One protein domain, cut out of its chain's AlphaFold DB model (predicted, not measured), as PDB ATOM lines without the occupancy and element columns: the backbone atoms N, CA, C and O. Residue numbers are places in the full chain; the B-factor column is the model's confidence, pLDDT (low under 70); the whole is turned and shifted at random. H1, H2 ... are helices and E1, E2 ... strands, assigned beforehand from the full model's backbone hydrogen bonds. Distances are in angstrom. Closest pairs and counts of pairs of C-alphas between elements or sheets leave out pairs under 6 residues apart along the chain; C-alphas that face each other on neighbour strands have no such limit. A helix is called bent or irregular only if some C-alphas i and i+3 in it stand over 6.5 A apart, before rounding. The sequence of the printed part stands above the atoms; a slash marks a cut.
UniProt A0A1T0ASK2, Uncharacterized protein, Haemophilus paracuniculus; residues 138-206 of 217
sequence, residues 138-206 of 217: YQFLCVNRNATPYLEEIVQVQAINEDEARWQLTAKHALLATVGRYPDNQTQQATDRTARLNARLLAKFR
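AT A GLANCE: This is residues 138 to 206 of the 217 residues of an uncharacterized protein of Haemophilus paracuniculus (UniProt A0A1T0ASK2). A strongly twisted three-stranded sheet curls round short helix H1 on one face, while long helix H2 covers the other, making three layers. The 69 printed residues run E1 E2 H1 E3 H2, mixed class, with antiparallel sheet order E2 E1 E3. The whole is compact, radius of gyration of the C-alphas 12.1 A, spans 34 by 25 by 14 A.

HOW THE PARTS SIT: Start at E1, residues 138 to 144; it forms a hairpin with E2, residues 152 to 159 (N 140 to O 155, 2.9 A). H1, residues 162 to 169, is on the sheet; its closest C-alphas to E2 are Ala 165 and Ala 159, 5.3 A. E3, residues 173 to 183, bends by 91 degrees at residue 176 and is the antiparallel neighbour of E1, with N 141 and O 177 within hydrogen-bond range at 2.8 A. E2, H1, E3 make a split strand-helix-strand unit, same-way strands with E1 between, crossover right-handed. H2, residues 184 to 204, is on the opposite face, height 8.3 A; closest C-alphas to E2 are Asn 198 and Ile 154, 6.1 A. O i to N i+4 pairs within hydrogen-bond range number 3 of 4 in H1, 15 of 17 in H2.

IN THESE COORDINATES: Find C-alpha 138 at (13.225, 13.809, 25.738), where E1 begins. E3 spans 23.0 A; H2 spans 30.0 A to C-alpha 204 at (11.433, 37.010, 25.174), irregular where C-alphas 185 and 188 are 8.3 A apart.

THE WHOLE: The farthest C-alphas, Ile 160 and Arg 206, are 36.6 A apart. The printed part has no cut and no long link; residues 205 to 206 are under pLDDT 70.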
ATOM      1  N   TYR A 138      13.886  13.008  26.752       94.25
ATOM      2  CA  TYR A 138      13.225  13.809  25.738       94.25
ATOM      3  C   TYR A 138      12.964  15.214  26.265       94.25
ATOM      4  O   TYR A 138      12.564  15.401  27.411       94.25
ATOM      5  N   GLN A 139      13.186  16.213  25.416       95.12
ATOM      6  CA  GLN A 139      12.868  17.607  25.703       95.12
ATOM      7  C   GLN A 139      11.782  18.081  24.755       95.12
ATOM      8  O   GLN A 139      11.932  17.980  23.533       95.12
ATOM      9  N   PHE A 140      10.726  18.655  25.315       95.19
ATOM     10  CA  PHE A 140       9.564  19.104  24.566       95.19
ATOM     11  C   PHE A 140       9.251  20.556  24.878       95.19
ATOM     12  O   PHE A 140       9.176  20.941  26.039       95.19
ATOM     13  N   LEU A 141       9.022  21.344  23.833       94.00
ATOM     14  CA  LEU A 141       8.408  22.652  23.952       94.00
ATOM     15  C   LEU A 141       6.907  22.434  24.078       94.00
ATOM     16  O   LEU A 141       6.288  21.788  23.223       94.00
ATOM     17  N   CYS A 142       6.323  22.968  25.136       92.88
ATOM     18  CA  CYS A 142       4.922  22.768  25.430       92.88
ATOM     19  C   CYS A 142       4.295  23.996  26.085       92.88
ATOM     20  O   CYS A 142       4.985  24.870  26.601       92.88
ATOM     21  N   VAL A 143       2.968  24.060  26.034       91.50
ATOM     22  CA  VAL A 143       2.170  25.084  26.712       91.50
ATOM     23  C   VAL A 143       1.487  24.445  27.907       91.50
ATOM     24  O   VAL A 143       0.794  23.434  27.758       91.50
ATOM     25  N   ASN A 144       1.649  25.031  29.088       89.62
ATOM     26  CA  ASN A 144       0.948  24.574  30.280       89.62
ATOM     27  C   ASN A 144      -0.536  24.964  30.196       89.62
ATOM     28  O   ASN A 144      -0.871  26.144  30.148       89.62
ATOM     29  N   ARG A 145      -1.432  23.967  30.182       84.12
ATOM     30  CA  ARG A 145      -2.886  24.178  30.038       84.12
ATOM     31  C   ARG A 145      -3.542  24.732  31.298       84.12
ATOM     32  O   ARG A 145      -4.624  25.304  31.211       84.12
ATOM     33  N   ASN A 146      -2.905  24.527  32.444       85.19
ATOM     34  CA  ASN A 146      -3.449  24.862  33.755       85.19
ATOM     35  C   ASN A 146      -2.894  26.189  34.285       85.19
ATOM     36  O   ASN A 146      -3.411  26.713  35.269       85.19
ATOM     37  N   ALA A 147      -1.841  26.721  33.663       80.88
ATOM     38  CA  ALA A 147      -1.300  28.026  34.002       80.88
ATOM     39  C   ALA A 147      -2.128  29.135  33.336       80.88
ATOM     40  O   ALA A 147      -2.442  29.071  32.147       80.88
ATOM     41  N   THR A 148      -2.454  30.171  34.108       75.12
ATOM     42  CA  THR A 148      -2.996  31.438  33.608       75.12
ATOM     43  C   THR A 148      -1.996  32.551  33.919       75.12
ATOM     44  O   THR A 148      -1.781  32.826  35.104       75.12
ATOM     45  N   PRO A 149      -1.390  33.211  32.915       81.81
ATOM     46  CA  PRO A 149      -1.566  33.012  31.470       81.81
ATOM     47  C   PRO A 149      -0.966  31.687  30.965       81.81
ATOM     48  O   PRO A 149      -0.179  31.055  31.666       81.81
ATOM     49  N   TYR A 150      -1.322  31.278  29.742       77.06
ATOM     50  CA  TYR A 150      -0.715  30.122  29.076       77.06
ATOM     51  C   TYR A 150       0.791  30.353  28.895       77.06
ATOM     52  O   TYR A 150       1.200  31.163  28.064       77.06
ATOM     53  N   LEU A 151       1.608  29.662  29.692       83.38
ATOM     54  CA  LEU A 151       3.065  29.776  29.647       83.38
ATOM     55  C   LEU A 151       3.664  28.678  28.768       83.38
ATOM     56  O   LEU A 151       3.324  27.500  28.907       83.38
ATOM     57  N   GLU A 152       4.567  29.088  27.877       89.88
ATOM     58  CA  GLU A 152       5.445  28.188  27.135       89.88
ATOM     59  C   GLU A 152       6.615  27.758  28.022       89.88
ATOM     60  O   GLU A 152       7.323  28.593  28.589       89.88
ATOM     61  N   GLU A 153       6.839  26.452  28.109       91.56
ATOM     62  CA  GLU A 153       7.917  25.852  28.884       91.56
ATOM     63  C   GLU A 153       8.530  24.684  28.111       91.56
ATOM     64  O   GLU A 153       7.856  23.958  27.371       91.56
ATOM     65  N   ILE A 154       9.833  24.494  28.292       93.31
ATOM     66  CA  ILE A 154      10.523  23.281  27.885       93.31
ATOM     67  C   ILE A 154      10.544  22.313  29.053       93.31
ATOM     68  O   ILE A 154      11.153  22.590  30.088       93.31
ATOM     69  N   VAL A 155       9.907  21.165  28.847       92.94
ATOM     70  CA  VAL A 155       9.799  20.097  29.837       92.94
ATOM     71  C   VAL A 155      10.655  18.916  29.403       92.94
ATOM     72  O   VAL A 155      10.667  18.521  28.233       92.94
ATOM     73  N   GLN A 156      11.377  18.363  30.371       93.62
ATOM     74  CA  GLN A 156      12.202  17.177  30.216       93.62
ATOM     75  C   GLN A 156      11.456  15.951  30.753       93.62
ATOM     76  O   GLN A 156      10.919  15.993  31.858       93.62
ATOM     77  N   VAL A 157      11.441  14.861  29.986       93.44
ATOM     78  CA  VAL A 157      10.788  13.596  30.347       93.44
ATOM     79  C   VAL A 157      11.728  12.438  30.051       93.44
ATOM     80  O   VAL A 157      12.301  12.376  28.965       93.44
ATOM     81  N   GLN A 158      11.871  11.518  30.999       93.62
ATOM     82  CA  GLN A 158      12.588  10.265  30.791       93.62
ATOM     83  C   GLN A 158      11.585   9.170  30.422       93.62
ATOM     84  O   GLN A 158      10.585   8.975  31.116       93.62
ATOM     85  N   ALA A 159      11.826   8.486  29.311       91.50
ATOM     86  CA  ALA A 159      10.973   7.406  28.837       91.50
ATOM     87  C   ALA A 159      11.760   6.454  27.941       91.50
ATOM     88  O   ALA A 159      12.808   6.805  27.401       91.50
ATOM     89  N   ILE A 160      11.224   5.257  27.736       89.62
ATOM     90  CA  ILE A 160      11.855   4.252  26.880       89.62
ATOM     91  C   ILE A 160      11.737   4.632  25.395       89.62
ATOM     92  O   ILE A 160      12.616   4.340  24.584       89.62
ATOM     93  N   ASN A 161      10.649   5.307  25.027       88.69
ATOM     94  CA  ASN A 161      10.395   5.787  23.675       88.69
ATOM     95  C   ASN A 161       9.697   7.159  23.690       88.69
ATOM     96  O   ASN A 161       9.216   7.626  24.723       88.69
ATOM     97  N   GLU A 162       9.656   7.822  22.530       90.31
ATOM     98  CA  GLU A 162       9.107   9.179  22.420       90.31
ATOM     99  C   GLU A 162       7.596   9.209  22.668       90.31
ATOM    100  O   GLU A 162       7.100  10.138  23.300       90.31
ATOM    101  N   ASP A 163       6.860   8.195  22.212       90.88
ATOM    102  CA  ASP A 163       5.407   8.154  22.373       90.88
ATOM    103  C   ASP A 163       5.010   8.063  23.847       90.88
ATOM    104  O   ASP A 163       4.156   8.821  24.300       90.88
ATOM    105  N   GLU A 164       5.684   7.220  24.626       90.31
ATOM    106  CA  GLU A 164       5.524   7.143  26.078       90.31
ATOM    107  C   GLU A 164       5.844   8.484  26.752       90.31
ATOM    108  O   GLU A 164       5.079   8.945  27.601       90.31
ATOM    109  N   ALA A 165       6.902   9.170  26.315       91.50
ATOM    110  CA  ALA A 165       7.235  10.499  26.820       91.50
ATOM    111  C   ALA A 165       6.125  11.530  26.526       91.50
ATOM    112  O   ALA A 165       5.773  12.350  27.378       91.50
ATOM    113  N   ARG A 166       5.522  11.473  25.331       91.88
ATOM    114  CA  ARG A 166       4.406  12.347  24.926       91.88
ATOM    115  C   ARG A 166       3.129  12.036  25.707       91.88
ATOM    116  O   ARG A 166       2.412  12.961  26.105       91.88
ATOM    117  N   TRP A 167       2.857  10.761  25.976       90.38
ATOM    118  CA  TRP A 167       1.720  10.344  26.797       90.38
ATOM    119  C   TRP A 167       1.795  10.922  28.210       90.38
ATOM    120  O   TRP A 167       0.793  11.450  28.695       90.38
ATOM    121  N   GLN A 168       2.982  10.938  28.825       89.81
ATOM    122  CA  GLN A 168       3.183  11.524  30.157       89.81
ATOM    123  C   GLN A 168       2.843  13.028  30.220       89.81
ATOM    124  O   GLN A 168       2.377  13.520  31.250       89.81
ATOM    125  N   LEU A 169       3.015  13.775  29.122       87.44
ATOM    126  CA  LEU A 169       2.760  15.222  29.077       87.44
ATOM    127  C   LEU A 169       1.308  15.603  28.769       87.44
ATOM    128  O   LEU A 169       0.868  16.689  29.152       87.44
ATOM    129  N   THR A 170       0.552  14.717  28.117       84.69
ATOM    130  CA  THR A 170      -0.747  15.020  27.485       84.69
ATOM    131  C   THR A 170      -1.809  15.565  28.454       84.69
ATOM    132  O   THR A 170      -2.690  16.326  28.043       84.69
ATOM    133  N   ALA A 171      -1.731  15.212  29.741       82.75
ATOM    134  CA  ALA A 171      -2.699  15.643  30.750       82.75
ATOM    135  C   ALA A 171      -2.562  17.128  31.131       82.75
ATOM    136  O   ALA A 171      -3.567  17.826  31.263       82.75
ATOM    137  N   LYS A 172      -1.330  17.615  31.315       84.75
ATOM    138  CA  LYS A 172      -1.050  18.966  31.846       84.75
ATOM    139  C   LYS A 172      -0.562  19.940  30.778       84.75
ATOM    140  O   LYS A 172      -0.772  21.145  30.898       84.75
ATOM    141  N   HIS A 173       0.059  19.420  29.726       89.00
ATOM    142  CA  HIS A 173       0.732  20.215  28.715       89.00
ATOM    143  C   HIS A 173       0.152  19.940  27.326       89.00
ATOM    144  O   HIS A 173      -0.203  18.814  26.976       89.00
ATOM    145  N   ALA A 174       0.060  20.986  26.509       87.56
ATOM    146  CA  ALA A 174      -0.108  20.854  25.070       87.56
ATOM    147  C   ALA A 174       1.279  20.830  24.422       87.56
ATOM    148  O   ALA A 174       2.019  21.807  24.509       87.56
ATOM    149  N   LEU A 175       1.638  19.712  23.794       88.31
ATOM    150  CA  LEU A 175       2.892  19.584  23.058       88.31
ATOM    151  C   LEU A 175       2.884  20.502  21.827       88.31
ATOM    152  O   LEU A 175       1.958  20.425  21.021       88.31
ATOM    153  N   LEU A 176       3.929  21.317  21.666       86.69
ATOM    154  CA  LEU A 176       4.156  22.126  20.466       86.69
ATOM    155  C   LEU A 176       5.205  21.490  19.556       86.69
ATOM    156  O   LEU A 176       4.977  21.350  18.357       86.69
ATOM    157  N   ALA A 177       6.355  21.110  20.119       90.19
ATOM    158  CA  ALA A 177       7.465  20.567  19.344       90.19
ATOM    159  C   ALA A 177       8.413  19.711  20.189       90.19
ATOM    160  O   ALA A 177       8.635  19.983  21.371       90.19
ATOM    161  N   THR A 178       9.038  18.723  19.552       92.50
ATOM    162  CA  THR A 178      10.189  18.000  20.108       92.50
ATOM    163  C   THR A 178      11.450  18.840  19.899       92.50
ATOM    164  O   THR A 178      11.744  19.286  18.793       92.50
ATOM    165  N   VAL A 179      12.188  19.094  20.979       91.75
ATOM    166  CA  VAL A 179      13.325  20.032  21.013       91.75
ATOM    167  C   VAL A 179      14.655  19.291  21.041       91.75
ATOM    168  O   VAL A 179      15.671  19.810  20.570       91.75
ATOM    169  N   GLY A 180      14.698  18.098  21.629       91.75
ATOM    170  CA  GLY A 180      15.900  17.274  21.651       91.75
ATOM    171  C   GLY A 180      15.687  15.918  22.303       91.75
ATOM    172  O   GLY A 180      14.693  15.692  22.992       91.75
ATOM    173  N   ARG A 181      16.659  15.037  22.075       93.56
ATOM    174  CA  ARG A 181      16.713  13.678  22.603       93.56
ATOM    175  C   ARG A 181      18.138  13.401  23.066       93.56
ATOM    176  O   ARG A 181      19.077  13.663  22.318       93.56
ATOM    177  N   TYR A 182      18.271  12.877  24.274       92.38
ATOM    178  CA  TYR A 182      19.544  12.581  24.918       92.38
ATOM    179  C   TYR A 182      19.526  11.160  25.483       92.38
ATOM    180  O   TYR A 182      18.472  10.696  25.921       92.38
ATOM    181  N   PRO A 183      20.661  10.453  25.473       91.06
ATOM    182  CA  PRO A 183      20.805   9.232  26.255       91.06
ATOM    183  C   PRO A 183      20.830   9.559  27.758       91.06
ATOM    184  O   PRO A 183      21.260  10.645  28.156       91.06
ATOM    185  N   ASP A 184      20.407   8.619  28.604       86.75
ATOM    186  CA  ASP A 184      20.310   8.822  30.061       86.75
ATOM    187  C   ASP A 184      21.640   9.226  30.724       86.75
ATOM    188  O   ASP A 184      21.671  10.030  31.660       86.75
ATOM    189  N   ASN A 185      22.775   8.762  30.194       87.31
ATOM    190  CA  ASN A 185      24.104   9.142  30.686       87.31
ATOM    191  C   ASN A 185      24.465  10.626  30.445       87.31
ATOM    192  O   ASN A 185      25.463  11.099  30.980       87.31
ATOM    193  N   GLN A 186      23.664  11.373  29.677       89.62
ATOM    194  CA  GLN A 186      23.840  12.807  29.407       89.62
ATOM    195  C   GLN A 186      22.801  13.686  30.122       89.62
ATOM    196  O   GLN A 186      22.517  14.805  29.685       89.62
ATOM    197  N   THR A 187      22.258  13.219  31.250       90.06
ATOM    198  CA  THR A 187      21.244  13.951  32.032       90.06
ATOM    199  C   THR A 187      21.643  15.398  32.331       90.06
ATOM    200  O   THR A 187      20.833  16.302  32.139       90.06
ATOM    201  N   GLN A 188      22.892  15.650  32.739       92.19
ATOM    202  CA  GLN A 188      23.331  17.006  33.088       92.19
ATOM    203  C   GLN A 188      23.274  17.961  31.889       92.19
ATOM    204  O   GLN A 188      22.724  19.055  31.990       92.19
ATOM    205  N   GLN A 189      23.764  17.521  30.728       92.38
ATOM    206  CA  GLN A 189      23.724  18.313  29.499       92.38
ATOM    207  C   GLN A 189      22.282  18.617  29.075       92.38
ATOM    208  O   GLN A 189      21.982  19.725  28.617       92.38
ATOM    209  N   ALA A 190      21.387  17.639  29.233       91.31
ATOM    210  CA  ALA A 190      19.972  17.817  28.960       91.31
ATOM    211  C   ALA A 190      19.360  18.880  29.891       91.31
ATOM    212  O   ALA A 190      18.722  19.821  29.410       91.31
ATOM    213  N   THR A 191      19.620  18.792  31.195       93.81
ATOM    214  CA  THR A 191      19.128  19.750  32.194       93.81
ATOM    215  C   THR A 191      19.649  21.163  31.931       93.81
ATOM    216  O   THR A 191      18.858  22.107  31.877       93.81
ATOM    217  N   ASP A 192      20.950  21.318  31.671       95.12
ATOM    218  CA  ASP A 192      21.577  22.617  31.396       95.12
ATOM    219  C   ASP A 192      20.972  23.281  30.151       95.12
ATOM    220  O   ASP A 192      20.678  24.483  30.131       95.12
ATOM    221  N   ARG A 193      20.730  22.490  29.098       94.12
ATOM    222  CA  ARG A 193      20.065  22.975  27.886       94.12
ATOM    223  C   ARG A 193      18.628  23.399  28.166       94.12
ATOM    224  O   ARG A 193      18.227  24.467  27.701       94.12
ATOM    225  N   THR A 194      17.874  22.598  28.914       93.50
ATOM    226  CA  THR A 194      16.486  22.904  29.291       93.50
ATOM    227  C   THR A 194      16.421  24.221  30.065       93.50
ATOM    228  O   THR A 194      15.684  25.126  29.672       93.50
ATOM    229  N   ALA A 195      17.277  24.396  31.077       94.00
ATOM    230  CA  ALA A 195      17.369  25.626  31.862       94.00
ATOM    231  C   ALA A 195      17.710  26.847  30.992       94.00
ATOM    232  O   ALA A 195      17.036  27.878  31.059       94.00
ATOM    233  N   ARG A 196      18.711  26.724  30.110       94.19
ATOM    234  CA  ARG A 196      19.100  27.800  29.186       94.19
ATOM    235  C   ARG A 196      17.961  28.195  28.250       94.19
ATOM    236  O   ARG A 196      17.783  29.379  27.962       94.19
ATOM    237  N   LEU A 197      17.217  27.226  27.724       93.56
ATOM    238  CA  LEU A 197      16.115  27.503  26.812       93.56
ATOM    239  C   LEU A 197      14.914  28.119  27.538       93.56
ATOM    240  O   LEU A 197      14.372  29.101  27.036       93.56
ATOM    241  N   ASN A 198      14.573  27.642  28.735       92.19
ATOM    242  CA  ASN A 198      13.536  28.255  29.569       92.19
ATOM    243  C   ASN A 198      13.890  29.703  29.937       92.19
ATOM    244  O   ASN A 198      13.053  30.594  29.802       92.19
ATOM    245  N   ALA A 199      15.151  29.990  30.274       90.75
ATOM    246  CA  ALA A 199      15.610  31.362  30.501       90.75
ATOM    247  C   ALA A 199      15.438  32.255  29.257       90.75
ATOM    248  O   ALA A 199      15.040  33.415  29.369       90.75
ATOM    249  N   ARG A 200      15.692  31.717  28.054       90.00
ATOM    250  CA  ARG A 200      15.473  32.439  26.789       90.00
ATOM    251  C   ARG A 200      13.993  32.675  26.500       90.00
ATOM    252  O   ARG A 200      13.668  33.741  25.982       90.00
ATOM    253  N   LEU A 201      13.119  31.714  26.806       89.06
ATOM    254  CA  LEU A 201      11.671  31.892  26.682       89.06
ATOM    255  C   LEU A 201      11.205  33.025  27.597       89.06
ATOM    256  O   LEU A 201      10.611  33.983  27.117       89.06
ATOM    257  N   LEU A 202      11.592  32.999  28.874       86.38
ATOM    258  CA  LEU A 202      11.262  34.062  29.827       86.38
ATOM    259  C   LEU A 202      11.797  35.435  29.396       86.38
ATOM    260  O   LEU A 202      11.096  36.436  29.530       86.38
ATOM    261  N   ALA A 203      13.017  35.499  28.855       84.38
ATOM    262  CA  ALA A 203      13.604  36.748  28.373       84.38
ATOM    263  C   ALA A 203      12.841  37.348  27.179       84.38
ATOM    264  O   ALA A 203      12.726  38.567  27.102       84.38
ATOM    265  N   LYS A 204      12.278  36.523  26.282       78.12
ATOM    266  CA  LYS A 204      11.433  37.010  25.174       78.12
ATOM    267  C   LYS A 204      10.159  37.705  25.658       78.12
ATOM    268  O   LYS A 204       9.664  38.586  24.967       78.12
ATOM    269  N   PHE A 205       9.637  37.304  26.816       66.06
ATOM    270  CA  PHE A 205       8.424  37.883  27.395       66.06
ATOM    271  C   PHE A 205       8.692  39.075  28.320       66.06
ATOM    272  O   PHE A 205       7.734  39.690  28.784       66.06
ATOM    273  N   ARG A 206       9.957  39.446  28.587       60.12
ATOM    274  CA  ARG A 206      10.260  40.698  29.297       60.12
ATOM    275  C   ARG A 206      10.052  41.869  28.330       60.12
ATOM    276  O   ARG A 206      10.789  41.959  27.349       60.12
TER     277      ARG A 206